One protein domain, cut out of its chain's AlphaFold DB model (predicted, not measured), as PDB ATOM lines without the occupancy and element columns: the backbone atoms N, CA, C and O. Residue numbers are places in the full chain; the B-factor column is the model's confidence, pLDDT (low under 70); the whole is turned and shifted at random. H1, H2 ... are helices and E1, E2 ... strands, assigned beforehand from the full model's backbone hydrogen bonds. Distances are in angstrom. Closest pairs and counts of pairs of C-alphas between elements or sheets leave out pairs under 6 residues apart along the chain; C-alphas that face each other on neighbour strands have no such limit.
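Overview. This is residues 6 to 51 and 93 to 217 of the 218 residues of a protein of Mytilus coruscus (UniProt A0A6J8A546). With little regular structure, two lobes are joined by long links: five strands with H3 across one face, and three strands with H1 along one face. Residues 101 to 118 stick out. The printed part has 171 residues, 65 in named elements, ordered E1 H1 E2 E3 E4 H2 E5 E6 E7 E8 H3; it is mixed in class and loose, radius of gyration of the C-alphas 20.2 A, spanning 55 by 45 by 32 A.

Arrangement. The mixed sheet runs E3, residues 94 to 96, E6, 166 to 169, E7, 178 to 182, E8, 187 to 190, E5, 155 to 158. E5 to E8 form a Greek key, the meander E6 E7 E8 with E5 the antiparallel neighbour of E8; N 156 and O 189 are within hydrogen-bond range, 3.0 A. H3, residues 204 to 215, is on it, height 7.4 A; its closest C-alphas to E8 are Ile 210 and Val 190, 6.3 A. The parallel sheet runs E2, 30 to 34, E1, 6 to 9, E4, 130 to 133; N 8 and O 32 are 2.9 A apart. H1, 13 to 25, is on it, in the right-handed strand-helix-strand unit E1 H1 E2. H2, 136 to 142, touches no helix; 1 of 3 O i to N i+4 and 3 of 4 O i to N i+3 pairs are within range.

Along the chain. H1 is 18.2 A long, H3 16.6 A. E1 begins at C-alpha 6 (51.593, -80.070, -20.785); H3 ends at C-alpha 215 (30.780, -121.001, -8.046).

Size, cuts and confidence. Residues 52 to 92 are not printed; C-alphas 51 and 93 are 11.4 A apart. Links E3 to E4, H2 to E5 and E8 to H3 are long. The model's pLDDT is under 70 at residues 95 to 126 and 171 to 176.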
ATOM      1  N   ILE A   6      52.324 -79.462 -21.895       89.50
ATOM      2  CA  ILE A   6      51.593 -80.070 -20.785       89.50
ATOM      3  C   ILE A   6      52.217 -81.426 -20.467       89.50
ATOM      4  O   ILE A   6      52.483 -82.228 -21.361       89.50
ATOM      5  N   CYS A   7      52.438 -81.696 -19.184       86.75
ATOM      6  CA  CYS A   7      52.834 -83.012 -18.703       86.75
ATOM      7  C   CYS A   7      51.663 -83.675 -17.985       86.75
ATOM      8  O   CYS A   7      51.105 -83.091 -17.061       86.75
ATOM      9  N   VAL A   8      51.335 -84.909 -18.350       90.56
ATOM     10  CA  VAL A   8      50.421 -85.761 -17.583       90.56
ATOM     11  C   VAL A   8      51.251 -86.805 -16.846       90.56
ATOM     12  O   VAL A   8      52.034 -87.519 -17.470       90.56
ATOM     13  N   ILE A   9      51.120 -86.876 -15.522       85.94
ATOM     14  CA  ILE A   9      51.847 -87.844 -14.697       85.94
ATOM     15  C   ILE A   9      50.923 -89.014 -14.369       85.94
ATOM     16  O   ILE A   9      49.955 -88.840 -13.636       85.94
ATOM     17  N   GLY A  10      51.252 -90.200 -14.872       84.75
ATOM     18  CA  GLY A  10      50.465 -91.424 -14.728       84.75
ATOM     19  C   GLY A  10      49.863 -91.886 -16.055       84.75
ATOM     20  O   GLY A  10      49.286 -91.096 -16.798       84.75
ATOM     21  N   ALA A  11      49.998 -93.181 -16.344       90.88
ATOM     22  CA  ALA A  11      49.543 -93.809 -17.589       90.88
ATOM     23  C   ALA A  11      48.421 -94.840 -17.369       90.88
ATOM     24  O   ALA A  11      48.209 -95.714 -18.202       90.88
ATOM     25  N   GLY A  12      47.706 -94.743 -16.243       92.25
ATOM     26  CA  GLY A  12      46.433 -95.444 -16.062       92.25
ATOM     27  C   GLY A  12      45.298 -94.761 -16.832       92.25
ATOM     28  O   GLY A  12      45.490 -93.708 -17.448       92.25
ATOM     29  N   VAL A  13      44.087 -95.317 -16.741       94.81
ATOM     30  CA  VAL A  13      42.908 -94.851 -17.495       94.81
ATOM     31  C   VAL A  13      42.637 -93.348 -17.342       94.81
ATOM     32  O   VAL A  13      42.346 -92.675 -18.329       94.81
ATOM     33  N   ILE A  14      42.808 -92.788 -16.139       95.56
ATOM     34  CA  ILE A  14      42.615 -91.354 -15.865       95.56
ATOM     35  C   ILE A  14      43.655 -90.487 -16.581       95.56
ATOM     36  O   ILE A  14      43.303 -89.471 -17.178       95.56
ATOM     37  N   GLY A  15      44.930 -90.885 -16.559       92.12
ATOM     38  CA  GLY A  15      45.999 -90.127 -17.208       92.12
ATOM     39  C   GLY A  15      45.867 -90.134 -18.728       92.12
ATOM     40  O   GLY A  15      45.902 -89.079 -19.363       92.12
ATOM     41  N   LEU A  16      45.634 -91.312 -19.314       94.00
ATOM     42  CA  LEU A  16      45.484 -91.461 -20.762       94.00
ATOM     43  C   LEU A  16      44.223 -90.757 -21.285       94.00
ATOM     44  O   LEU A  16      44.309 -90.006 -22.256       94.00
ATOM     45  N   SER A  17      43.071 -90.934 -20.627       94.38
ATOM     46  CA  SER A  17      41.831 -90.244 -21.023       94.38
ATOM     47  C   SER A  17      41.970 -88.725 -20.922       94.38
ATOM     48  O   SER A  17      41.607 -88.020 -21.861       94.38
ATOM     49  N   SER A  18      42.574 -88.211 -19.846       93.94
ATOM     50  CA  SER A  18      42.841 -86.776 -19.693       93.94
ATOM     51  C   SER A  18      43.721 -86.248 -20.826       93.94
ATOM     52  O   SER A  18      43.382 -85.239 -21.442       93.94
ATOM     53  N   ALA A  19      44.814 -86.949 -21.152       92.94
ATOM     54  CA  ALA A  19      45.711 -86.570 -22.242       92.94
ATOM     55  C   ALA A  19      44.977 -86.490 -23.592       92.94
ATOM     56  O   ALA A  19      45.091 -85.477 -24.284       92.94
ATOM     57  N   VAL A  20      44.173 -87.506 -23.932       92.31
ATOM     58  CA  VAL A  20      43.364 -87.523 -25.164       92.31
ATOM     59  C   VAL A  20      42.387 -86.348 -25.189       92.31
ATOM     60  O   VAL A  20      42.364 -85.579 -26.147       92.31
ATOM     61  N   ARG A  21      41.632 -86.129 -24.106       93.56
ATOM     62  CA  ARG A  21      40.638 -85.047 -24.043       93.56
ATOM     63  C   ARG A  21      41.255 -83.657 -24.157       93.56
ATOM     64  O   ARG A  21      40.653 -82.775 -24.768       93.56
ATOM     65  N   ILE A  22      42.447 -83.453 -23.606       91.00
ATOM     66  CA  ILE A  22      43.179 -82.188 -23.742       91.00
ATOM     67  C   ILE A  22      43.651 -81.997 -25.179       91.00
ATOM     68  O   ILE A  22      43.497 -80.906 -25.726       91.00
ATOM     69  N   GLN A  23      44.185 -83.051 -25.799       90.50
ATOM     70  CA  GLN A  23      44.638 -83.003 -27.186       90.50
ATOM     71  C   GLN A  23      43.485 -82.694 -28.150       90.50
ATOM     72  O   GLN A  23      43.643 -81.852 -29.032       90.50
ATOM     73  N   ASP A  24      42.314 -83.299 -27.930       90.38
ATOM     74  CA  ASP A  24      41.100 -83.049 -28.714       90.38
ATOM     75  C   ASP A  24      40.617 -81.598 -28.597       90.38
ATOM     76  O   ASP A  24      40.150 -80.997 -29.566       90.38
ATOM     77  N   LYS A  25      40.676 -81.031 -27.386       92.38
ATOM     78  CA  LYS A  25      40.159 -79.685 -27.098       92.38
ATOM     79  C   LYS A  25      41.132 -78.575 -27.475       92.38
ATOM     80  O   LYS A  25      40.686 -77.454 -27.712       92.38
ATOM     81  N   ILE A  26      42.430 -78.865 -27.525       90.38
ATOM     82  CA  ILE A  26      43.478 -77.882 -27.809       90.38
ATOM     83  C   ILE A  26      44.366 -78.402 -28.949       90.38
ATOM     84  O   ILE A  26      45.479 -78.879 -28.707       90.38
ATOM     85  N   PRO A  27      43.915 -78.310 -30.215       87.81
ATOM     86  CA  PRO A  27      44.689 -78.796 -31.350       87.81
ATOM     87  C   PRO A  27      46.090 -78.174 -31.406       87.81
ATOM     88  O   PRO A  27      46.260 -76.956 -31.351       87.81
ATOM     89  N   GLY A  28      47.113 -79.020 -31.542       84.69
ATOM     90  CA  GLY A  28      48.509 -78.588 -31.644       84.69
ATOM     91  C   GLY A  28      49.222 -78.327 -30.311       84.69
ATOM     92  O   GLY A  28      50.373 -77.883 -30.346       84.69
ATOM     93  N   ILE A  29      48.584 -78.611 -29.169       90.06
ATOM     94  CA  ILE A  29      49.240 -78.658 -27.854       90.06
ATOM     95  C   ILE A  29      50.270 -79.800 -27.791       90.06
ATOM     96  O   ILE A  29      50.067 -80.863 -28.381       90.06
ATOM     97  N   ASP A  30      51.386 -79.581 -27.092       87.56
ATOM     98  CA  ASP A  30      52.426 -80.597 -26.877       87.56
ATOM     99  C   ASP A  30      52.181 -81.298 -25.532       87.56
ATOM    100  O   ASP A  30      52.311 -80.672 -24.477       87.56
ATOM    101  N   ILE A  31      51.780 -82.575 -25.566       91.12
ATOM    102  CA  ILE A  31      51.503 -83.384 -24.371       91.12
ATOM    103  C   ILE A  31      52.581 -84.446 -24.221       91.12
ATOM    104  O   ILE A  31      52.801 -85.260 -25.115       91.12
ATOM    105  N   THR A  32      53.215 -84.481 -23.052       87.62
ATOM    106  CA  THR A  32      54.105 -85.570 -22.643       87.62
ATOM    107  C   THR A  32      53.468 -86.346 -21.500       87.62
ATOM    108  O   THR A  32      53.035 -85.754 -20.513       87.62
ATOM    109  N   ILE A  33      53.439 -87.673 -21.608       86.75
ATOM    110  CA  ILE A  33      53.013 -88.552 -20.516       86.75
ATOM    111  C   ILE A  33      54.260 -89.088 -19.825       86.75
ATOM    112  O   ILE A  33      55.147 -89.640 -20.475       86.75
ATOM    113  N   ILE A  34      54.330 -88.915 -18.509       83.06
ATOM    114  CA  ILE A  34      55.399 -89.449 -17.670       83.06
ATOM    115  C   ILE A  34      54.767 -90.416 -16.683       83.06
ATOM    116  O   ILE A  34      53.919 -90.040 -15.881       83.06
ATOM    117  N   ALA A  35      55.184 -91.670 -16.725       82.19
ATOM    118  CA  ALA A  35      54.764 -92.674 -15.767       82.19
ATOM    119  C   ALA A  35      55.929 -93.621 -15.516       82.19
ATOM    120  O   ALA A  35      56.777 -93.817 -16.384       82.19
ATOM    121  N   ASP A  36      55.977 -94.194 -14.323       78.25
ATOM    122  CA  ASP A  36      56.912 -95.271 -14.020       78.25
ATOM    123  C   ASP A  36      56.379 -96.642 -14.447       78.25
ATOM    124  O   ASP A  36      57.163 -97.557 -14.691       78.25
ATOM    125  N   THR A  37      55.061 -96.748 -14.622       79.56
ATOM    126  CA  THR A  37      54.388 -97.939 -15.129       79.56
ATOM    127  C   THR A  37      53.408 -97.588 -16.244       79.56
ATOM    128  O   THR A  37      52.652 -96.621 -16.143       79.56
ATOM    129  N   PHE A  38      53.391 -98.415 -17.289       87.06
ATOM    130  CA  PHE A  38      52.452 -98.367 -18.412       87.06
ATOM    131  C   PHE A  38      51.706 -99.701 -18.523       87.06
ATOM    132  O   PHE A  38      52.099-100.688 -17.892       87.06
ATOM    133  N   SER A  39      50.644 -99.747 -19.333       87.12
ATOM    134  CA  SER A  39      49.971-101.007 -19.657       87.12
ATOM    135  C   SER A  39      50.969-102.047 -20.188       87.12
ATOM    136  O   SER A  39      51.864-101.692 -20.962       87.12
ATOM    137  N   PRO A  40      50.844-103.326 -19.790       91.75
ATOM    138  CA  PRO A  40      49.721-103.933 -19.062       91.75
ATOM    139  C   PRO A  40      49.896-103.997 -17.526       91.75
ATOM    140  O   PRO A  40      49.368-104.906 -16.888       91.75
ATOM    141  N   TYR A  41      50.679-103.101 -16.916       89.06
ATOM    142  CA  TYR A  41      51.092-103.222 -15.509       89.06
ATOM    143  C   TYR A  41      50.494-102.160 -14.571       89.06
ATOM    144  O   TYR A  41      50.934-102.014 -13.430       89.06
ATOM    145  N   THR A  42      49.507-101.391 -15.025       91.44
ATOM    146  CA  THR A  42      48.815-100.393 -14.200       91.44
ATOM    147  C   THR A  42      47.684-101.031 -13.388       91.44
ATOM    148  O   THR A  42      47.183-102.106 -13.712       91.44
ATOM    149  N   THR A  43      47.196-100.338 -12.355       90.81
ATOM    150  CA  THR A  43      45.974-100.752 -11.642       90.81
ATOM    151  C   THR A  43      44.762-100.840 -12.577       90.81
ATOM    152  O   THR A  43      43.892-101.677 -12.362       90.81
ATOM    153  N   SER A  44      44.715-100.027 -13.641       91.75
ATOM    154  CA  SER A  44      43.644-100.085 -14.640       91.75
ATOM    155  C   SER A  44      43.625-101.421 -15.391       91.75
ATOM    156  O   SER A  44      42.543-101.945 -15.640       91.75
ATOM    157  N   ASP A  45      44.786-102.021 -15.667       90.38
ATOM    158  CA  ASP A  45      44.887-103.333 -16.335       90.38
ATOM    159  C   ASP A  45      44.452-104.500 -15.423       90.38
ATOM    160  O   ASP A  45      44.070-105.575 -15.894       90.38
ATOM    161  N   GLY A  46      44.510-104.290 -14.104       85.81
ATOM    162  CA  GLY A  46      44.005-105.218 -13.090       85.81
ATOM    163  C   GLY A  46      42.515-105.061 -12.777       85.81
ATOM    164  O   GLY A  46      41.972-105.882 -12.041       85.81
ATOM    165  N   SER A  47      41.856-104.022 -13.303       87.50
ATOM    166  CA  SER A  47      40.430-103.782 -13.069       87.50
ATOM    167  C   SER A  47      39.556-104.855 -13.724       87.50
ATOM    168  O   SER A  47      39.957-105.509 -14.689       87.50
ATOM    169  N   ALA A  48      38.339-105.030 -13.208       82.75
ATOM    170  CA  ALA A  48      37.395-105.987 -13.777       82.75
ATOM    171  C   ALA A  48      36.702-105.478 -15.059       82.75
ATOM    172  O   ALA A  48      36.117-106.270 -15.789       82.75
ATOM    173  N   GLY A  49      36.776-104.173 -15.349       83.31
ATOM    174  CA  GLY A  49      36.267-103.588 -16.595       83.31
ATOM    175  C   GLY A  49      34.745-103.423 -16.682       83.31
ATOM    176  O   GLY A  49      34.231-103.189 -17.772       83.31
ATOM    177  N   PHE A  50      34.023-103.535 -15.564       83.25
ATOM    178  CA  PHE A  50      32.582-103.281 -15.494       83.25
ATOM    179  C   PHE A  50      32.308-101.802 -15.204       83.25
ATOM    180  O   PHE A  50      32.978-101.201 -14.364       83.25
ATOM    181  N   TRP A  51      31.350-101.210 -15.919       84.06
ATOM    182  CA  TRP A  51      30.917 -99.842 -15.657       84.06
ATOM    183  C   TRP A  51      29.747 -99.868 -14.678       84.06
ATOM    184  O   TRP A  51      28.664-100.335 -15.018       84.06
ATOM    185  N   SER A  93      24.394-107.362 -20.399       74.88
ATOM    186  CA  SER A  93      23.239-107.359 -19.493       74.88
ATOM    187  C   SER A  93      23.475-108.301 -18.315       74.88
ATOM    188  O   SER A  93      24.287-109.217 -18.415       74.88
ATOM    189  N   GLY A  94      22.759-108.138 -17.208       76.62
ATOM    190  CA  GLY A  94      22.941-109.014 -16.055       76.62
ATOM    191  C   GLY A  94      21.995-108.728 -14.907       76.62
ATOM    192  O   GLY A  94      21.025-107.986 -15.068       76.62
ATOM    193  N   TYR A  95      22.274-109.383 -13.784       68.69
ATOM    194  CA  TYR A  95      21.397-109.464 -12.624       68.69
ATOM    195  C   TYR A  95      22.119-108.978 -11.369       68.69
ATOM    196  O   TYR A  95      23.271-109.347 -11.124       68.69
ATOM    197  N   ASP A  96      21.404-108.185 -10.582       69.94
ATOM    198  CA  ASP A  96      21.749-107.806  -9.215       69.94
ATOM    199  C   ASP A  96      20.836-108.597  -8.267       69.94
ATOM    200  O   ASP A  96      19.618-108.633  -8.469       69.94
ATOM    201  N   PHE A  97      21.429-109.295  -7.299       55.34
ATOM    202  CA  PHE A  97      20.718-110.152  -6.344       55.34
ATOM    203  C   PHE A  97      20.521-109.505  -4.965       55.34
ATOM    204  O   PHE A  97      19.998-110.166  -4.066       55.34
ATOM    205  N   SER A  98      20.921-108.244  -4.787       58.22
ATOM    206  CA  SER A  98      20.803-107.534  -3.511       58.22
ATOM    207  C   SER A  98      19.350-107.218  -3.121       58.22
ATOM    208  O   SER A  98      18.472-107.033  -3.971       58.22
ATOM    209  N   ILE A  99      19.082-107.159  -1.809       45.69
ATOM    210  CA  ILE A  99      17.806-106.689  -1.243       45.69
ATOM    211  C   ILE A  99      18.025-105.269  -0.689       45.69
ATOM    212  O   ILE A  99      18.778-105.075   0.264       45.69
ATOM    213  N   GLU A 100      17.366-104.287  -1.314       45.69
ATOM    214  CA  GLU A 100      17.523-102.828  -1.141       45.69
ATOM    215  C   GLU A 100      17.897-102.329   0.271       45.69
ATOM    216  O   GLU A 100      17.193-102.609   1.241       45.69
ATOM    217  N   HIS A 101      18.906-101.449   0.350       38.00
ATOM    218  CA  HIS A 101      19.045-100.439   1.410       38.00
ATOM    219  C   HIS A 101      19.603 -99.120   0.847       38.00
ATOM    220  O   HIS A 101      20.808 -98.992   0.648       38.00
ATOM    221  N   TYR A 102      18.748 -98.106   0.686       37.25
ATOM    222  CA  TYR A 102      19.152 -96.696   0.624       37.25
ATOM    223  C   TYR A 102      18.079 -95.815   1.268       37.25
ATOM    224  O   TYR A 102      16.910 -95.945   0.925       37.25
ATOM    225  N   ASP A 103      18.484 -94.923   2.181       38.09
ATOM    226  CA  ASP A 103      18.012 -93.529   2.220       38.09
ATOM    227  C   ASP A 103      18.710 -92.718   3.332       38.09
ATOM    228  O   ASP A 103      18.710 -93.118   4.497       38.09
ATOM    229  N   GLN A 104      19.297 -91.569   2.965       41.50
ATOM    230  CA  GLN A 104      18.958 -90.210   3.443       41.50
ATOM    231  C   GLN A 104      20.119 -89.206   3.293       41.50
ATOM    232  O   GLN A 104      21.275 -89.498   3.601       41.50
ATOM    233  N   ASP A 105      19.763 -87.986   2.876       40.09
ATOM    234  CA  ASP A 105      20.661 -86.830   2.779       40.09
ATOM    235  C   ASP A 105      21.072 -86.292   4.169       40.09
ATOM    236  O   ASP A 105      20.242 -86.217   5.084       40.09
ATOM    237  N   PRO A 106      22.318 -85.816   4.343       49.47
ATOM    238  CA  PRO A 106      22.746 -85.184   5.584       49.47
ATOM    239  C   PRO A 106      22.153 -83.774   5.777       49.47
ATOM    240  O   PRO A 106      22.153 -82.918   4.892       49.47
ATOM    241  N   TYR A 107      21.706 -83.501   7.006       49.12
ATOM    242  CA  TYR A 107      20.937 -82.311   7.405       49.12
ATOM    243  C   TYR A 107      21.676 -80.957   7.328       49.12
ATOM    244  O   TYR A 107      21.079 -79.915   7.597       49.12
ATOM    245  N   TRP A 108      22.974 -80.941   7.019       52.22
ATOM    246  CA  TRP A 108      23.833 -79.749   7.101       52.22
ATOM    247  C   TRP A 108      24.211 -79.149   5.736       52.22
ATOM    248  O   TRP A 108      24.981 -78.188   5.685       52.22
ATOM    249  N   LYS A 109      23.643 -79.660   4.636       36.72
ATOM    250  CA  LYS A 109      24.012 -79.298   3.255       36.72
ATOM    251  C   LYS A 109      23.899 -77.805   2.900       36.72
ATOM    252  O   LYS A 109      24.630 -77.330   2.038       36.72
ATOM    253  N   ASP A 110      23.058 -77.044   3.601       46.78
ATOM    254  CA  ASP A 110      22.821 -75.620   3.310       46.78
ATOM    255  C   ASP A 110      23.692 -74.660   4.152       46.78
ATOM    256  O   ASP A 110      23.514 -73.443   4.098       46.78
ATOM    257  N   GLN A 111      24.624 -75.177   4.963       40.25
ATOM    258  CA  GLN A 111      25.314 -74.381   5.991       40.25
ATOM    259  C   GLN A 111      26.749 -73.949   5.646       40.25
ATOM    260  O   GLN A 111      27.383 -73.288   6.470       40.25
ATOM    261  N   VAL A 112      27.287 -74.265   4.458       31.45
ATOM    262  CA  VAL A 112      28.702 -73.973   4.148       31.45
ATOM    263  C   VAL A 112      28.901 -73.291   2.794       31.45
ATOM    264  O   VAL A 112      28.654 -73.861   1.737       31.45
ATOM    265  N   ILE A 113      29.424 -72.061   2.835       31.22
ATOM    266  CA  ILE A 113      29.864 -71.286   1.669       31.22
ATOM    267  C   ILE A 113      31.400 -71.192   1.696       31.22
ATOM    268  O   ILE A 113      31.976 -70.726   2.675       31.22
ATOM    269  N   ALA A 114      32.040 -71.593   0.590       32.12
ATOM    270  CA  ALA A 114      33.445 -71.338   0.227       32.12
ATOM    271  C   ALA A 114      34.552 -71.850   1.183       32.12
ATOM    272  O   ALA A 114      35.201 -71.069   1.879       32.12
ATOM    273  N   TYR A 115      34.900 -73.142   1.099       34.72
ATOM    274  CA  TYR A 115      36.093 -73.694   1.766       34.72
ATOM    275  C   TYR A 115      37.224 -74.080   0.780       34.72
ATOM    276  O   TYR A 115      36.991 -74.799  -0.189       34.72
ATOM    277  N   ARG A 116      38.459 -73.589   1.023       24.38
ATOM    278  CA  ARG A 116      39.733 -73.946   0.334       24.38
ATOM    279  C   ARG A 116      40.985 -73.665   1.195       24.38
ATOM    280  O   ARG A 116      41.021 -72.613   1.833       24.38
ATOM    281  N   LYS A 117      42.048 -74.494   1.049       27.59
ATOM    282  CA  LYS A 117      43.535 -74.219   0.960       27.59
ATOM    283  C   LYS A 117      44.356 -75.491   1.319       27.59
ATOM    284  O   LYS A 117      43.844 -76.257   2.116       27.59
ATOM    285  N   LYS A 118      45.643 -75.746   0.981       27.28
ATOM    286  CA  LYS A 118      46.647 -75.494  -0.105       27.28
ATOM    287  C   LYS A 118      47.986 -76.213   0.309       27.28
ATOM    288  O   LYS A 118      48.331 -76.059   1.472       27.28
ATOM    289  N   GLU A 119      48.665 -76.903  -0.643       37.06
ATOM    290  CA  GLU A 119      50.101 -77.348  -0.897       37.06
ATOM    291  C   GLU A 119      51.201 -77.467   0.208       37.06
ATOM    292  O   GLU A 119      51.062 -76.871   1.265       37.06
ATOM    293  N   ASP A 120      52.322 -78.230   0.093       35.06
ATOM    294  CA  ASP A 120      53.324 -78.546  -0.986       35.06
ATOM    295  C   ASP A 120      53.929 -79.991  -0.825       35.06
ATOM    296  O   ASP A 120      53.833 -80.552   0.262       35.06
ATOM    297  N   SER A 121      54.605 -80.700  -1.759       36.38
ATOM    298  CA  SER A 121      55.425 -80.364  -2.948       36.38
ATOM    299  C   SER A 121      55.522 -81.543  -3.955       36.38
ATOM    300  O   SER A 121      55.372 -82.703  -3.580       36.38
ATOM    301  N   ILE A 122      55.837 -81.245  -5.226       45.94
ATOM    302  CA  ILE A 122      56.107 -82.185  -6.343       45.94
ATOM    303  C   ILE A 122      57.540 -81.917  -6.860       45.94
ATOM    304  O   ILE A 122      57.971 -80.757  -6.844       45.94
ATOM    305  N   PRO A 123      58.307 -82.914  -7.347       46.91
ATOM    306  CA  PRO A 123      59.607 -82.659  -7.967       46.91
ATOM    307  C   PRO A 123      59.487 -81.721  -9.178       46.91
ATOM    308  O   PRO A 123      58.647 -81.899 -10.060       46.91
ATOM    309  N   LYS A 124      60.361 -80.712  -9.235       43.47
ATOM    310  CA  LYS A 124      60.411 -79.737 -10.330       43.47
ATOM    311  C   LYS A 124      60.779 -80.411 -11.649       43.47
ATOM    312  O   LYS A 124      61.933 -80.778 -11.862       43.47
ATOM    313  N   ILE A 125      59.827 -80.451 -12.576       53.97
ATOM    314  CA  ILE A 125      60.108 -80.634 -13.999       53.97
ATOM    315  C   ILE A 125      60.017 -79.254 -14.659       53.97
ATOM    316  O   ILE A 125      58.964 -78.843 -15.130       53.97
ATOM    317  N   ASN A 126      61.131 -78.517 -14.695       59.69
ATOM    318  CA  ASN A 126      61.214 -77.130 -15.196       59.69
ATOM    319  C   ASN A 126      60.982 -76.971 -16.723       59.69
ATOM    320  O   ASN A 126      61.393 -75.971 -17.306       59.69
ATOM    321  N   LYS A 127      60.386 -77.959 -17.404       75.19
ATOM    322  CA  LYS A 127      60.212 -77.981 -18.868       75.19
ATOM    323  C   LYS A 127      58.752 -77.819 -19.321       75.19
ATOM    324  O   LYS A 127      58.530 -77.633 -20.516       75.19
ATOM    325  N   PHE A 128      57.784 -77.906 -18.407       80.00
ATOM    326  CA  PHE A 128      56.352 -77.896 -18.721       80.00
ATOM    327  C   PHE A 128      55.653 -76.669 -18.138       80.00
ATOM    328  O   PHE A 128      55.997 -76.222 -17.046       80.00
ATOM    329  N   ASP A 129      54.665 -76.154 -18.867       81.56
ATOM    330  CA  ASP A 129      53.853 -75.002 -18.468       81.56
ATOM    331  C   ASP A 129      52.721 -75.410 -17.508       81.56
ATOM    332  O   ASP A 129      52.289 -74.616 -16.676       81.56
ATOM    333  N   LEU A 130      52.244 -76.655 -17.620       85.19
ATOM    334  CA  LEU A 130      51.203 -77.234 -16.772       85.19
ATOM    335  C   LEU A 130      51.483 -78.718 -16.519       85.19
ATOM    336  O   LEU A 130      51.861 -79.454 -17.433       85.19
ATOM    337  N   ILE A 131      51.252 -79.158 -15.283       81.69
ATOM    338  CA  ILE A 131      51.321 -80.563 -14.881       81.69
ATOM    339  C   ILE A 131      49.927 -81.015 -14.457       81.69
ATOM    340  O   ILE A 131      49.273 -80.359 -13.650       81.69
ATOM    341  N   ILE A 132      49.501 -82.158 -14.980       88.44
ATOM    342  CA  ILE A 132      48.262 -82.831 -14.611       88.44
ATOM    343  C   ILE A 132      48.630 -84.107 -13.873       88.44
ATOM    344  O   ILE A 132      49.337 -84.970 -14.389       88.44
ATOM    345  N   ASN A 133      48.183 -84.186 -12.629       87.31
ATOM    346  CA  ASN A 133      48.543 -85.244 -11.705       87.31
ATOM    347  C   ASN A 133      47.506 -86.377 -11.737       87.31
ATOM    348  O   ASN A 133      46.380 -86.197 -11.283       87.31
ATOM    349  N   CYS A 134      47.900 -87.546 -12.241       91.38
ATOM    350  CA  CYS A 134      47.060 -88.739 -12.378       91.38
ATOM    351  C   CYS A 134      47.730 -89.984 -11.763       91.38
ATOM    352  O   CYS A 134      47.618 -91.091 -12.291       91.38
ATOM    353  N   VAL A 135      48.438 -89.822 -10.637       86.62
ATOM    354  CA  VAL A 135      49.237 -90.891  -9.996       86.62
ATOM    355  C   VAL A 135      48.423 -91.937  -9.216       86.62
ATOM    356  O   VAL A 135      48.992 -92.890  -8.677       86.62
ATOM    357  N   GLY A 136      47.097 -91.780  -9.142       91.88
ATOM    358  CA  GLY A 136      46.193 -92.720  -8.472       91.88
ATOM    359  C   GLY A 136      46.552 -92.950  -7.001       91.88
ATOM    360  O   GLY A 136      46.910 -92.016  -6.287       91.88
ATOM    361  N   VAL A 137      46.507 -94.211  -6.554       91.19
ATOM    362  CA  VAL A 137      46.763 -94.599  -5.150       91.19
ATOM    363  C   VAL A 137      48.146 -94.174  -4.636       91.19
ATOM    364  O   VAL A 137      48.349 -93.987  -3.438       91.19
ATOM    365  N   ARG A 138      49.110 -93.951  -5.540       86.56
ATOM    366  CA  ARG A 138      50.459 -93.502  -5.171       86.56
ATOM    367  C   ARG A 138      50.501 -92.056  -4.707       86.56
ATOM    368  O   ARG A 138      51.525 -91.662  -4.164       86.56
ATOM    369  N   ALA A 139      49.413 -91.294  -4.840       86.19
ATOM    370  CA  ALA A 139      49.259 -89.994  -4.190       86.19
ATOM    371  C   ALA A 139      49.526 -90.081  -2.676       86.19
ATOM    372  O   ALA A 139      50.153 -89.179  -2.123       86.19
ATOM    373  N   TYR A 140      49.176 -91.210  -2.043       86.06
ATOM    374  CA  TYR A 140      49.505 -91.485  -0.644       86.06
ATOM    375  C   TYR A 140      51.000 -91.306  -0.343       86.06
ATOM    376  O   TYR A 140      51.373 -90.640   0.616       86.06
ATOM    377  N   GLN A 141      51.869 -91.870  -1.186       81.38
ATOM    378  CA  GLN A 141      53.322 -91.833  -0.989       81.38
ATOM    379  C   GLN A 141      53.964 -90.597  -1.629       81.38
ATOM    380  O   GLN A 141      54.836 -89.974  -1.032       81.38
ATOM    381  N   LEU A 142      53.551 -90.248  -2.851       77.31
ATOM    382  CA  LEU A 142      54.168 -89.196  -3.662       77.31
ATOM    383  C   LEU A 142      53.787 -87.787  -3.205       77.31
ATOM    384  O   LEU A 142      54.573 -86.865  -3.389       77.31
ATOM    385  N   LEU A 143      52.587 -87.626  -2.646       81.31
ATOM    386  CA  LEU A 143      52.009 -86.328  -2.275       81.31
ATOM    387  C   LEU A 143      51.667 -86.257  -0.786       81.31
ATOM    388  O   LEU A 143      51.117 -85.257  -0.334       81.31
ATOM    389  N   ASN A 144      51.982 -87.318  -0.033       78.44
ATOM    390  CA  ASN A 144      51.626 -87.466   1.373       78.44
ATOM    391  C   ASN A 144      50.113 -87.299   1.636       78.44
ATOM    392  O   ASN A 144      49.706 -86.800   2.687       78.44
ATOM    393  N   ASP A 145      49.272 -87.700   0.678       85.31
ATOM    394  CA  ASP A 145      47.821 -87.604   0.816       85.31
ATOM    395  C   ASP A 145      47.270 -88.799   1.604       85.31
ATOM    396  O   ASP A 145      46.958 -89.856   1.054       85.31
ATOM    397  N   GLN A 146      47.148 -88.621   2.919       86.81
ATOM    398  CA  GLN A 146      46.678 -89.656   3.845       86.81
ATOM    399  C   GLN A 146      45.188 -90.003   3.680       86.81
ATOM    400  O   GLN A 146      44.723 -90.991   4.258       86.81
ATOM    401  N   ASN A 147      44.435 -89.219   2.900       88.25
ATOM    402  CA  ASN A 147      43.041 -89.530   2.584       88.25
ATOM    403  C   ASN A 147      42.934 -90.636   1.527       88.25
ATOM    404  O   ASN A 147      41.920 -91.328   1.457       88.25
ATOM    405  N   VAL A 148      43.988 -90.844   0.736       88.00
ATOM    406  CA  VAL A 148      44.050 -91.905  -0.269       88.00
ATOM    407  C   VAL A 148      44.521 -93.197   0.389       88.00
ATOM    408  O   VAL A 148      45.633 -93.279   0.899       88.00
ATOM    409  N   LYS A 149      43.697 -94.244   0.358       89.56
ATOM    410  CA  LYS A 149      44.047 -95.571   0.882       89.56
ATOM    411  C   LYS A 149      43.865 -96.630  -0.200       89.56
ATOM    412  O   LYS A 149      42.961 -96.495  -1.024       89.56
ATOM    413  N   PRO A 150      44.683 -97.693  -0.216       91.75
ATOM    414  CA  PRO A 150      44.444 -98.806  -1.114       91.75
ATOM    415  C   PRO A 150      43.216 -99.584  -0.638       91.75
ATOM    416  O   PRO A 150      42.997 -99.753   0.562       91.75
ATOM    417  N   ILE A 151      42.458-100.115  -1.585       91.50
ATOM    418  CA  ILE A 151      41.529-101.214  -1.347       91.50
ATOM    419  C   ILE A 151      42.026-102.342  -2.240       91.50
ATOM    420  O   ILE A 151      41.888-102.283  -3.460       91.50
ATOM    421  N   ARG A 152      42.711-103.329  -1.653       93.69
ATOM    422  CA  ARG A 152      43.296-104.425  -2.430       93.69
ATOM    423  C   ARG A 152      42.194-105.365  -2.904       93.69
ATOM    424  O   ARG A 152      41.502-105.968  -2.081       93.69
ATOM    425  N   GLY A 153      42.096-105.512  -4.222       92.06
ATOM    426  CA  GLY A 153      41.265-106.500  -4.901       92.06
ATOM    427  C   GLY A 153      42.122-107.545  -5.619       92.06
ATOM    428  O   GLY A 153      42.997-107.201  -6.409       92.06
ATOM    429  N   GLN A 154      41.877-108.822  -5.346       94.50
ATOM    430  CA  GLN A 154      42.357-109.969  -6.102       94.50
ATOM    431  C   GLN A 154      41.200-110.516  -6.943       94.50
ATOM    432  O   GLN A 154      40.074-110.639  -6.468       94.50
ATOM    433  N   ILE A 155      41.492-110.869  -8.192       94.25
ATOM    434  CA  ILE A 155      40.516-111.424  -9.134       94.25
ATOM    435  C   ILE A 155      40.987-112.780  -9.656       94.25
ATOM    436  O   ILE A 155      42.182-113.088  -9.624       94.25
ATOM    437  N   ILE A 156      40.058-113.578 -10.180       95.56
ATOM    438  CA  ILE A 156      40.367-114.792 -10.942       95.56
ATOM    439  C   ILE A 156      39.841-114.612 -12.365       95.56
ATOM    440  O   ILE A 156      38.671-114.306 -12.560       95.56
ATOM    441  N   LYS A 157      40.703-114.826 -13.363       95.31
ATOM    442  CA  LYS A 157      40.311-114.896 -14.777       95.31
ATOM    443  C   LYS A 157      40.075-116.358 -15.147       95.31
ATOM    444  O   LYS A 157      40.961-117.185 -14.937       95.31
ATOM    445  N   VAL A 158      38.901-116.675 -15.684       95.62
ATOM    446  CA  VAL A 158      38.523-118.038 -16.091       95.62
ATOM    447  C   VAL A 158      38.025-118.060 -17.531       95.62
ATOM    448  O   VAL A 158      37.466-117.082 -18.026       95.62
ATOM    449  N   ILE A 159      38.206-119.190 -18.211       95.62
ATOM    450  CA  ILE A 159      37.626-119.421 -19.536       95.62
ATOM    451  C   ILE A 159      36.261-120.073 -19.328       95.62
ATOM    452  O   ILE A 159      36.170-121.271 -19.073       95.62
ATOM    453  N   ALA A 160      35.203-119.271 -19.417       92.62
ATOM    454  CA  ALA A 160      33.820-119.730 -19.299       92.62
ATOM    455  C   ALA A 160      32.926-118.984 -20.307       92.62
ATOM    456  O   ALA A 160      32.060-118.203 -19.918       92.62
ATOM    457  N   PRO A 161      33.133-119.184 -21.623       91.75
ATOM    458  CA  PRO A 161      32.478-118.390 -22.662       91.75
ATOM    459  C   PRO A 161      30.952-118.534 -22.688       91.75
ATOM    460  O   PRO A 161      30.299-117.751 -23.366       91.75
ATOM    461  N   TRP A 162      30.371-119.515 -21.995       92.38
ATOM    462  CA  TRP A 162      28.920-119.668 -21.854       92.38
ATOM    463  C   TRP A 162      28.290-118.664 -20.878       92.38
ATOM    464  O   TRP A 162      27.088-118.432 -20.960       92.38
ATOM    465  N   ILE A 163      29.071-118.034 -19.995       87.06
ATOM    466  CA  ILE A 163      28.584-116.950 -19.135       87.06
ATOM    467  C   ILE A 163      28.484-115.680 -19.983       87.06
ATOM    468  O   ILE A 163      29.494-115.135 -20.423       87.06
ATOM    469  N   LYS A 164      27.252-115.245 -20.259       82.81
ATOM    470  CA  LYS A 164      26.953-114.067 -21.096       82.81
ATOM    471  C   LYS A 164      26.346-112.899 -20.328       82.81
ATOM    472  O   LYS A 164      26.262-111.807 -20.880       82.81
ATOM    473  N   HIS A 165      25.957-113.137 -19.082       78.38
ATOM    474  CA  HIS A 165      25.380-112.137 -18.201       78.38
ATOM    475  C   HIS A 165      26.323-111.834 -17.046       78.38
ATOM    476  O   HIS A 165      27.077-112.716 -16.627       78.38
ATOM    477  N   PHE A 166      26.298-110.597 -16.554       84.12
ATOM    478  CA  PHE A 166      26.941-110.288 -15.284       84.12
ATOM    479  C   PHE A 166      26.066-110.753 -14.111       84.12
ATOM    480  O   PHE A 166      24.837-110.773 -14.215       84.12
ATOM    481  N   TYR A 167      26.710-111.106 -13.002       81.81
ATOM    482  CA  TYR A 167      26.057-111.435 -11.735       81.81
ATOM    483  C   TYR A 167      26.737-110.625 -10.637       81.81
ATOM    484  O   TYR A 167      27.957-110.732 -10.480       81.81
ATOM    485  N   VAL A 168      25.964-109.819  -9.911       81.12
ATOM    486  CA  VAL A 168      26.447-109.020  -8.780       81.12
ATOM    487  C   VAL A 168      25.671-109.386  -7.526       81.12
ATOM    488  O   VAL A 168      24.447-109.493  -7.550       81.12
ATOM    489  N   ASP A 169      26.401-109.597  -6.439       77.38
ATOM    490  CA  ASP A 169      25.847-109.832  -5.112       77.38
ATOM    491  C   ASP A 169      26.602-108.983  -4.082       77.38
ATOM    492  O   ASP A 169      27.757-109.264  -3.740       77.38
ATOM    493  N   PHE A 170      25.936-107.932  -3.609       71.81
ATOM    494  CA  PHE A 170      26.453-107.009  -2.600       71.81
ATOM    495  C   PHE A 170      26.367-107.572  -1.173       71.81
ATOM    496  O   PHE A 170      27.136-107.155  -0.308       71.81
ATOM    497  N   ASP A 171      25.525-108.582  -0.936       66.19
ATOM    498  CA  ASP A 171      25.288-109.207   0.373       66.19
ATOM    499  C   ASP A 171      26.186-110.436   0.590       66.19
ATOM    500  O   ASP A 171      25.829-111.424   1.242       66.19
ATOM    501  N   GLY A 172      27.383-110.399   0.004       59.28
ATOM    502  CA  GLY A 172      28.258-111.552  -0.043       59.28
ATOM    503  C   GLY A 172      28.688-112.083   1.326       59.28
ATOM    504  O   GLY A 172      28.690-111.369   2.332       59.28
ATOM    505  N   ALA A 173      29.098-113.357   1.376       57.38
ATOM    506  CA  ALA A 173      29.600-113.975   2.604       57.38
ATOM    507  C   ALA A 173      30.676-113.090   3.267       57.38
ATOM    508  O   ALA A 173      31.610-112.641   2.604       57.38
ATOM    509  N   GLU A 174      30.526-112.845   4.573       59.09
ATOM    510  CA  GLU A 174      31.396-111.963   5.374       59.09
ATOM    511  C   GLU A 174      31.401-110.475   4.948       59.09
ATOM    512  O   GLU A 174      32.328-109.742   5.289       59.09
ATOM    513  N   GLY A 175      30.362-110.001   4.248       63.00
ATOM    514  CA  GLY A 175      30.191-108.586   3.891       63.00
ATOM    515  C   GLY A 175      31.081-108.120   2.737       63.00
ATOM    516  O   GLY A 175      31.339-106.926   2.603       63.00
ATOM    517  N   THR A 176      31.596-109.050   1.928       66.75
ATOM    518  CA  THR A 176      32.353-108.716   0.716       66.75
ATOM    519  C   THR A 176      31.498-108.900  -0.524       66.75
ATOM    520  O   THR A 176      31.047-110.012  -0.786       66.75
ATOM    521  N   GLU A 177      31.370-107.840  -1.311       77.19
ATOM    522  CA  GLU A 177      30.700-107.837  -2.610       77.19
ATOM    523  C   GLU A 177      31.339-108.853  -3.574       77.19
ATOM    524  O   GLU A 177      32.564-109.052  -3.585       77.19
ATOM    525  N   ARG A 178      30.506-109.509  -4.386       84.88
ATOM    526  CA  ARG A 178      30.897-110.570  -5.320       84.88
ATOM    527  C   ARG A 178      30.431-110.229  -6.725       84.88
ATOM    528  O   ARG A 178      29.281-109.851  -6.921       84.88
ATOM    529  N   TYR A 179      31.314-110.426  -7.702       87.06
ATOM    530  CA  TYR A 179      31.012-110.154  -9.105       87.06
ATOM    531  C   TYR A 179      31.477-111.302  -9.998       87.06
ATOM    532  O   TYR A 179      32.611-111.775  -9.879       87.06
ATOM    533  N   ILE A 180      30.626-111.696 -10.941       89.69
ATOM    534  CA  ILE A 180      30.967-112.565 -12.071       89.69
ATOM    535  C   ILE A 180      30.732-111.752 -13.337       89.69
ATOM    536  O   ILE A 180      29.593-111.457 -13.695       89.69
ATOM    537  N   LEU A 181      31.818-111.367 -14.002       90.38
ATOM    538  CA  LEU A 181      31.800-110.367 -15.065       90.38
ATOM    539  C   LEU A 181      32.319-110.982 -16.368       90.38
ATOM    540  O   LEU A 181      33.508-111.305 -16.454       90.38
ATOM    541  N   PRO A 182      31.472-111.182 -17.391       88.94
ATOM    542  CA  PRO A 182      31.935-111.707 -18.665       88.94
ATOM    543  C   PRO A 182      32.704-110.629 -19.440       88.94
ATOM    544  O   PRO A 182      32.150-109.623 -19.881       88.94
ATOM    545  N   GLY A 183      34.003-110.853 -19.619       85.62
ATOM    546  CA  GLY A 183      34.853-110.091 -20.527       85.62
ATOM    547  C   GLY A 183      34.913-110.720 -21.921       85.62
ATOM    548  O   GLY A 183      34.256-111.722 -22.205       85.62
ATOM    549  N   ARG A 184      35.726-110.127 -22.803       83.62
ATOM    550  CA  ARG A 184      35.924-110.610 -24.179       83.62
ATOM    551  C   ARG A 184      36.571-111.998 -24.219       83.62
ATOM    552  O   ARG A 184      36.042-112.904 -24.856       83.62
ATOM    553  N   ASP A 185      37.689-112.146 -23.509       87.94
ATOM    554  CA  ASP A 185      38.510-113.368 -23.531       87.94
ATOM    555  C   ASP A 185      38.335-114.233 -22.276       87.94
ATOM    556  O   ASP A 185      38.516-115.450 -22.312       87.94
ATOM    557  N   TYR A 186      37.976-113.604 -21.156       92.75
ATOM    558  CA  TYR A 186      37.847-114.250 -19.854       92.75
ATOM    559  C   TYR A 186      36.593-113.769 -19.143       92.75
ATOM    560  O   TYR A 186      36.206-112.610 -19.267       92.75
ATOM    561  N   VAL A 187      36.024-114.636 -18.317       93.44
ATOM    562  CA  VAL A 187      35.116-114.230 -17.246       93.44
ATOM    563  C   VAL A 187      35.965-113.880 -16.029       93.44
ATOM    564  O   VAL A 187      36.910-114.599 -15.691       93.44
ATOM    565  N   ILE A 188      35.657-112.757 -15.393       94.25
ATOM    566  CA  ILE A 188      36.363-112.248 -14.223       94.25
ATOM    567  C   ILE A 188      35.514-112.533 -12.990       94.25
ATOM    568  O   ILE A 188      34.357-112.127 -12.916       94.25
ATOM    569  N   LEU A 189      36.106-113.233 -12.027       94.50
ATOM    570  CA  LEU A 189      35.533-113.488 -10.712       94.50
ATOM    571  C   LEU A 189      36.159-112.518  -9.710       94.50
ATOM    572  O   LEU A 189      37.388-112.474  -9.572       94.50
ATOM    573  N   VAL A 190      35.322-111.764  -9.009       91.00
ATOM    574  CA  VAL A 190      35.713-110.776  -7.999       91.00
ATOM    575  C   VAL A 190      35.049-111.141  -6.679       91.00
ATOM    576  O   VAL A 190      33.895-111.562  -6.652       91.00
ATOM    577  N   GLY A 191      35.771-110.963  -5.576       87.19
ATOM    578  CA  GLY A 191      35.191-111.177  -4.250       87.19
ATOM    579  C   GLY A 191      35.969-110.565  -3.095       87.19
ATOM    580  O   GLY A 191      35.741-110.941  -1.956       87.19
ATOM    581  N   THR A 192      36.949-109.692  -3.328       90.06
ATOM    582  CA  THR A 192      37.819-109.131  -2.274       90.06
ATOM    583  C   THR A 192      37.843-107.607  -2.335       90.06
ATOM    584  O   THR A 192      38.081-107.060  -3.411       90.06
ATOM    585  N   GLY A 193      37.761-106.953  -1.178       88.88
ATOM    586  CA  GLY A 193      38.074-105.536  -1.004       88.88
ATOM    587  C   GLY A 193      38.734-105.311   0.356       88.88
ATOM    588  O   GLY A 193      38.060-105.236   1.375       88.88
ATOM    589  N   GLN A 194      40.067-105.266   0.399       90.81
ATOM    590  CA  GLN A 194      40.827-105.177   1.653       90.81
ATOM    591  C   GLN A 194      41.408-103.769   1.835       90.81
ATOM    592  O   GLN A 194      42.444-103.431   1.254       90.81
ATOM    593  N   VAL A 195      40.741-102.944   2.645       90.50
ATOM    594  CA  VAL A 195      41.152-101.556   2.917       90.50
ATOM    595  C   VAL A 195      42.511-101.512   3.621       90.50
ATOM    596  O   VAL A 195      42.755-102.233   4.585       90.50
ATOM    597  N   GLY A 196      43.406-100.645   3.152       91.75
ATOM    598  CA  GLY A 196      44.732-100.429   3.731       91.75
ATOM    599  C   GLY A 196      45.763-101.514   3.406       91.75
ATOM    600  O   GLY A 196      46.929-101.358   3.764       91.75
ATOM    601  N   ASN A 197      45.377-102.590   2.713       94.00
ATOM    602  CA  ASN A 197      46.312-103.638   2.323       94.00
ATOM    603  C   ASN A 197      47.112-103.213   1.079       94.00
ATOM    604  O   ASN A 197      46.548-102.989   0.013       94.00
ATOM    605  N   TRP A 198      48.434-103.127   1.220       93.81
ATOM    606  CA  TRP A 198      49.362-102.752   0.145       93.81
ATOM    607  C   TRP A 198      50.028-103.948  -0.550       93.81
ATOM    608  O   TRP A 198      50.802-103.748  -1.483       93.81
ATOM    609  N   SER A 199      49.774-105.181  -0.100       95.00
ATOM    610  CA  SER A 199      50.400-106.370  -0.683       95.00
ATOM    611  C   SER A 199      49.973-106.562  -2.140       95.00
ATOM    612  O   SER A 199      48.786-106.580  -2.461       95.00
ATOM    613  N   THR A 200      50.949-106.765  -3.019       92.50
ATOM    614  CA  THR A 200      50.733-107.104  -4.432       92.50
ATOM    615  C   THR A 200      50.822-108.608  -4.698       92.50
ATOM    616  O   THR A 200      50.640-109.040  -5.834       92.50
ATOM    617  N   ASP A 201      51.074-109.415  -3.664       95.00
ATOM    618  CA  ASP A 201      51.217-110.864  -3.785       95.00
ATOM    619  C   ASP A 201      49.862-111.549  -3.935       95.00
ATOM    620  O   ASP A 201      48.856-111.101  -3.384       95.00
ATOM    621  N   ILE A 202      49.836-112.685  -4.631       94.25
ATOM    622  CA  ILE A 202      48.649-113.541  -4.690       94.25
ATOM    623  C   ILE A 202      48.474-114.241  -3.342       94.25
ATOM    624  O   ILE A 202      49.370-114.933  -2.858       94.25
ATOM    625  N   ASN A 203      47.284-114.117  -2.763       96.31
ATOM    626  CA  ASN A 203      46.921-114.783  -1.524       96.31
ATOM    627  C   ASN A 203      46.053-116.019  -1.807       96.31
ATOM    628  O   ASN A 203      45.012-115.940  -2.466       96.31
ATOM    629  N   GLN A 204      46.472-117.176  -1.289       96.25
ATOM    630  CA  GLN A 204      45.783-118.446  -1.536       96.25
ATOM    631  C   GLN A 204      44.420-118.541  -0.831       96.25
ATOM    632  O   GLN A 204      43.509-119.173  -1.366       96.25
ATOM    633  N   LYS A 205      44.251-117.899   0.334       93.44
ATOM    634  CA  LYS A 205      42.953-117.849   1.025       93.44
ATOM    635  C   LYS A 205      41.960-117.008   0.230       93.44
ATOM    636  O   LYS A 205      40.850-117.466  -0.008       93.44
ATOM    637  N   ASP A 206      42.394-115.845  -0.260       93.69
ATOM    638  CA  ASP A 206      41.573-114.999  -1.135       93.69
ATOM    639  C   ASP A 206      41.168-115.750  -2.409       93.69
ATOM    640  O   ASP A 206      40.010-115.705  -2.806       93.69
ATOM    641  N   LYS A 207      42.096-116.505  -3.018       94.06
ATOM    642  CA  LYS A 207      41.806-117.329  -4.201       94.06
ATOM    643  C   LYS A 207      40.712-118.361  -3.925       94.06
ATOM    644  O   LYS A 207      39.761-118.443  -4.698       94.06
ATOM    645  N   ASN A 208      40.846-119.143  -2.855       92.50
ATOM    646  CA  ASN A 208      39.856-120.167  -2.509       92.50
ATOM    647  C   ASN A 208      38.492-119.532  -2.229       92.50
ATOM    648  O   ASN A 208      37.484-119.989  -2.755       92.50
ATOM    649  N   ARG A 209      38.485-118.418  -1.489       90.06
ATOM    650  CA  ARG A 209      37.262-117.694  -1.147       90.06
ATOM    651  C   ARG A 209      36.539-117.158  -2.379       90.06
ATOM    652  O   ARG A 209      35.338-117.377  -2.494       90.06
ATOM    653  N   ILE A 210      37.247-116.498  -3.303       92.69
ATOM    654  CA  ILE A 210      36.657-116.004  -4.562       92.69
ATOM    655  C   ILE A 210      36.054-117.171  -5.346       92.69
ATOM    656  O   ILE A 210      34.919-117.077  -5.806       92.69
ATOM    657  N   TRP A 211      36.803-118.270  -5.477       93.69
ATOM    658  CA  TRP A 211      36.370-119.441  -6.230       93.69
ATOM    659  C   TRP A 211      35.090-120.055  -5.659       93.69
ATOM    660  O   TRP A 211      34.087-120.136  -6.363       93.69
ATOM    661  N   GLU A 212      35.104-120.438  -4.382       89.25
ATOM    662  CA  GLU A 212      33.954-121.051  -3.707       89.25
ATOM    663  C   GLU A 212      32.736-120.123  -3.732       89.25
ATOM    664  O   GLU A 212      31.619-120.552  -4.011       89.25
ATOM    665  N   SER A 213      32.959-118.829  -3.501       84.62
ATOM    666  CA  SER A 213      31.880-117.848  -3.418       84.62
ATOM    667  C   SER A 213      31.205-117.573  -4.759       84.62
ATOM    668  O   SER A 213      29.992-117.378  -4.774       84.62
ATOM    669  N   CYS A 214      31.965-117.535  -5.861       87.19
ATOM    670  CA  CYS A 214      31.416-117.291  -7.197       87.19
ATOM    671  C   CYS A 214      30.780-118.551  -7.792       87.19
ATOM    672  O   CYS A 214      29.747-118.456  -8.438       87.19
ATOM    673  N   VAL A 215      31.359-119.735  -7.559       86.25
ATOM    674  CA  VAL A 215      30.780-121.001  -8.046       86.25
ATOM    675  C   VAL A 215      29.418-121.277  -7.408       86.25
ATOM    676  O   VAL A 215      28.554-121.829  -8.069       86.25
ATOM    677  N   ASN A 216      29.194-120.868  -6.158       82.69
ATOM    678  CA  ASN A 216      27.898-121.050  -5.497       82.69
ATOM    679  C   ASN A 216      26.809-120.057  -5.949       82.69
ATOM    680  O   ASN A 216      25.662-120.210  -5.539       82.69
ATOM    681  N   LEU A 217      27.156-119.024  -6.728       77.31
ATOM    682  CA  LEU A 217      26.205-118.013  -7.207       77.31
ATOM    683  C   LEU A 217      25.508-118.430  -8.516       77.31
ATOM    684  O   LEU A 217      24.464-117.869  -8.845       77.31
TER     685      LEU A 217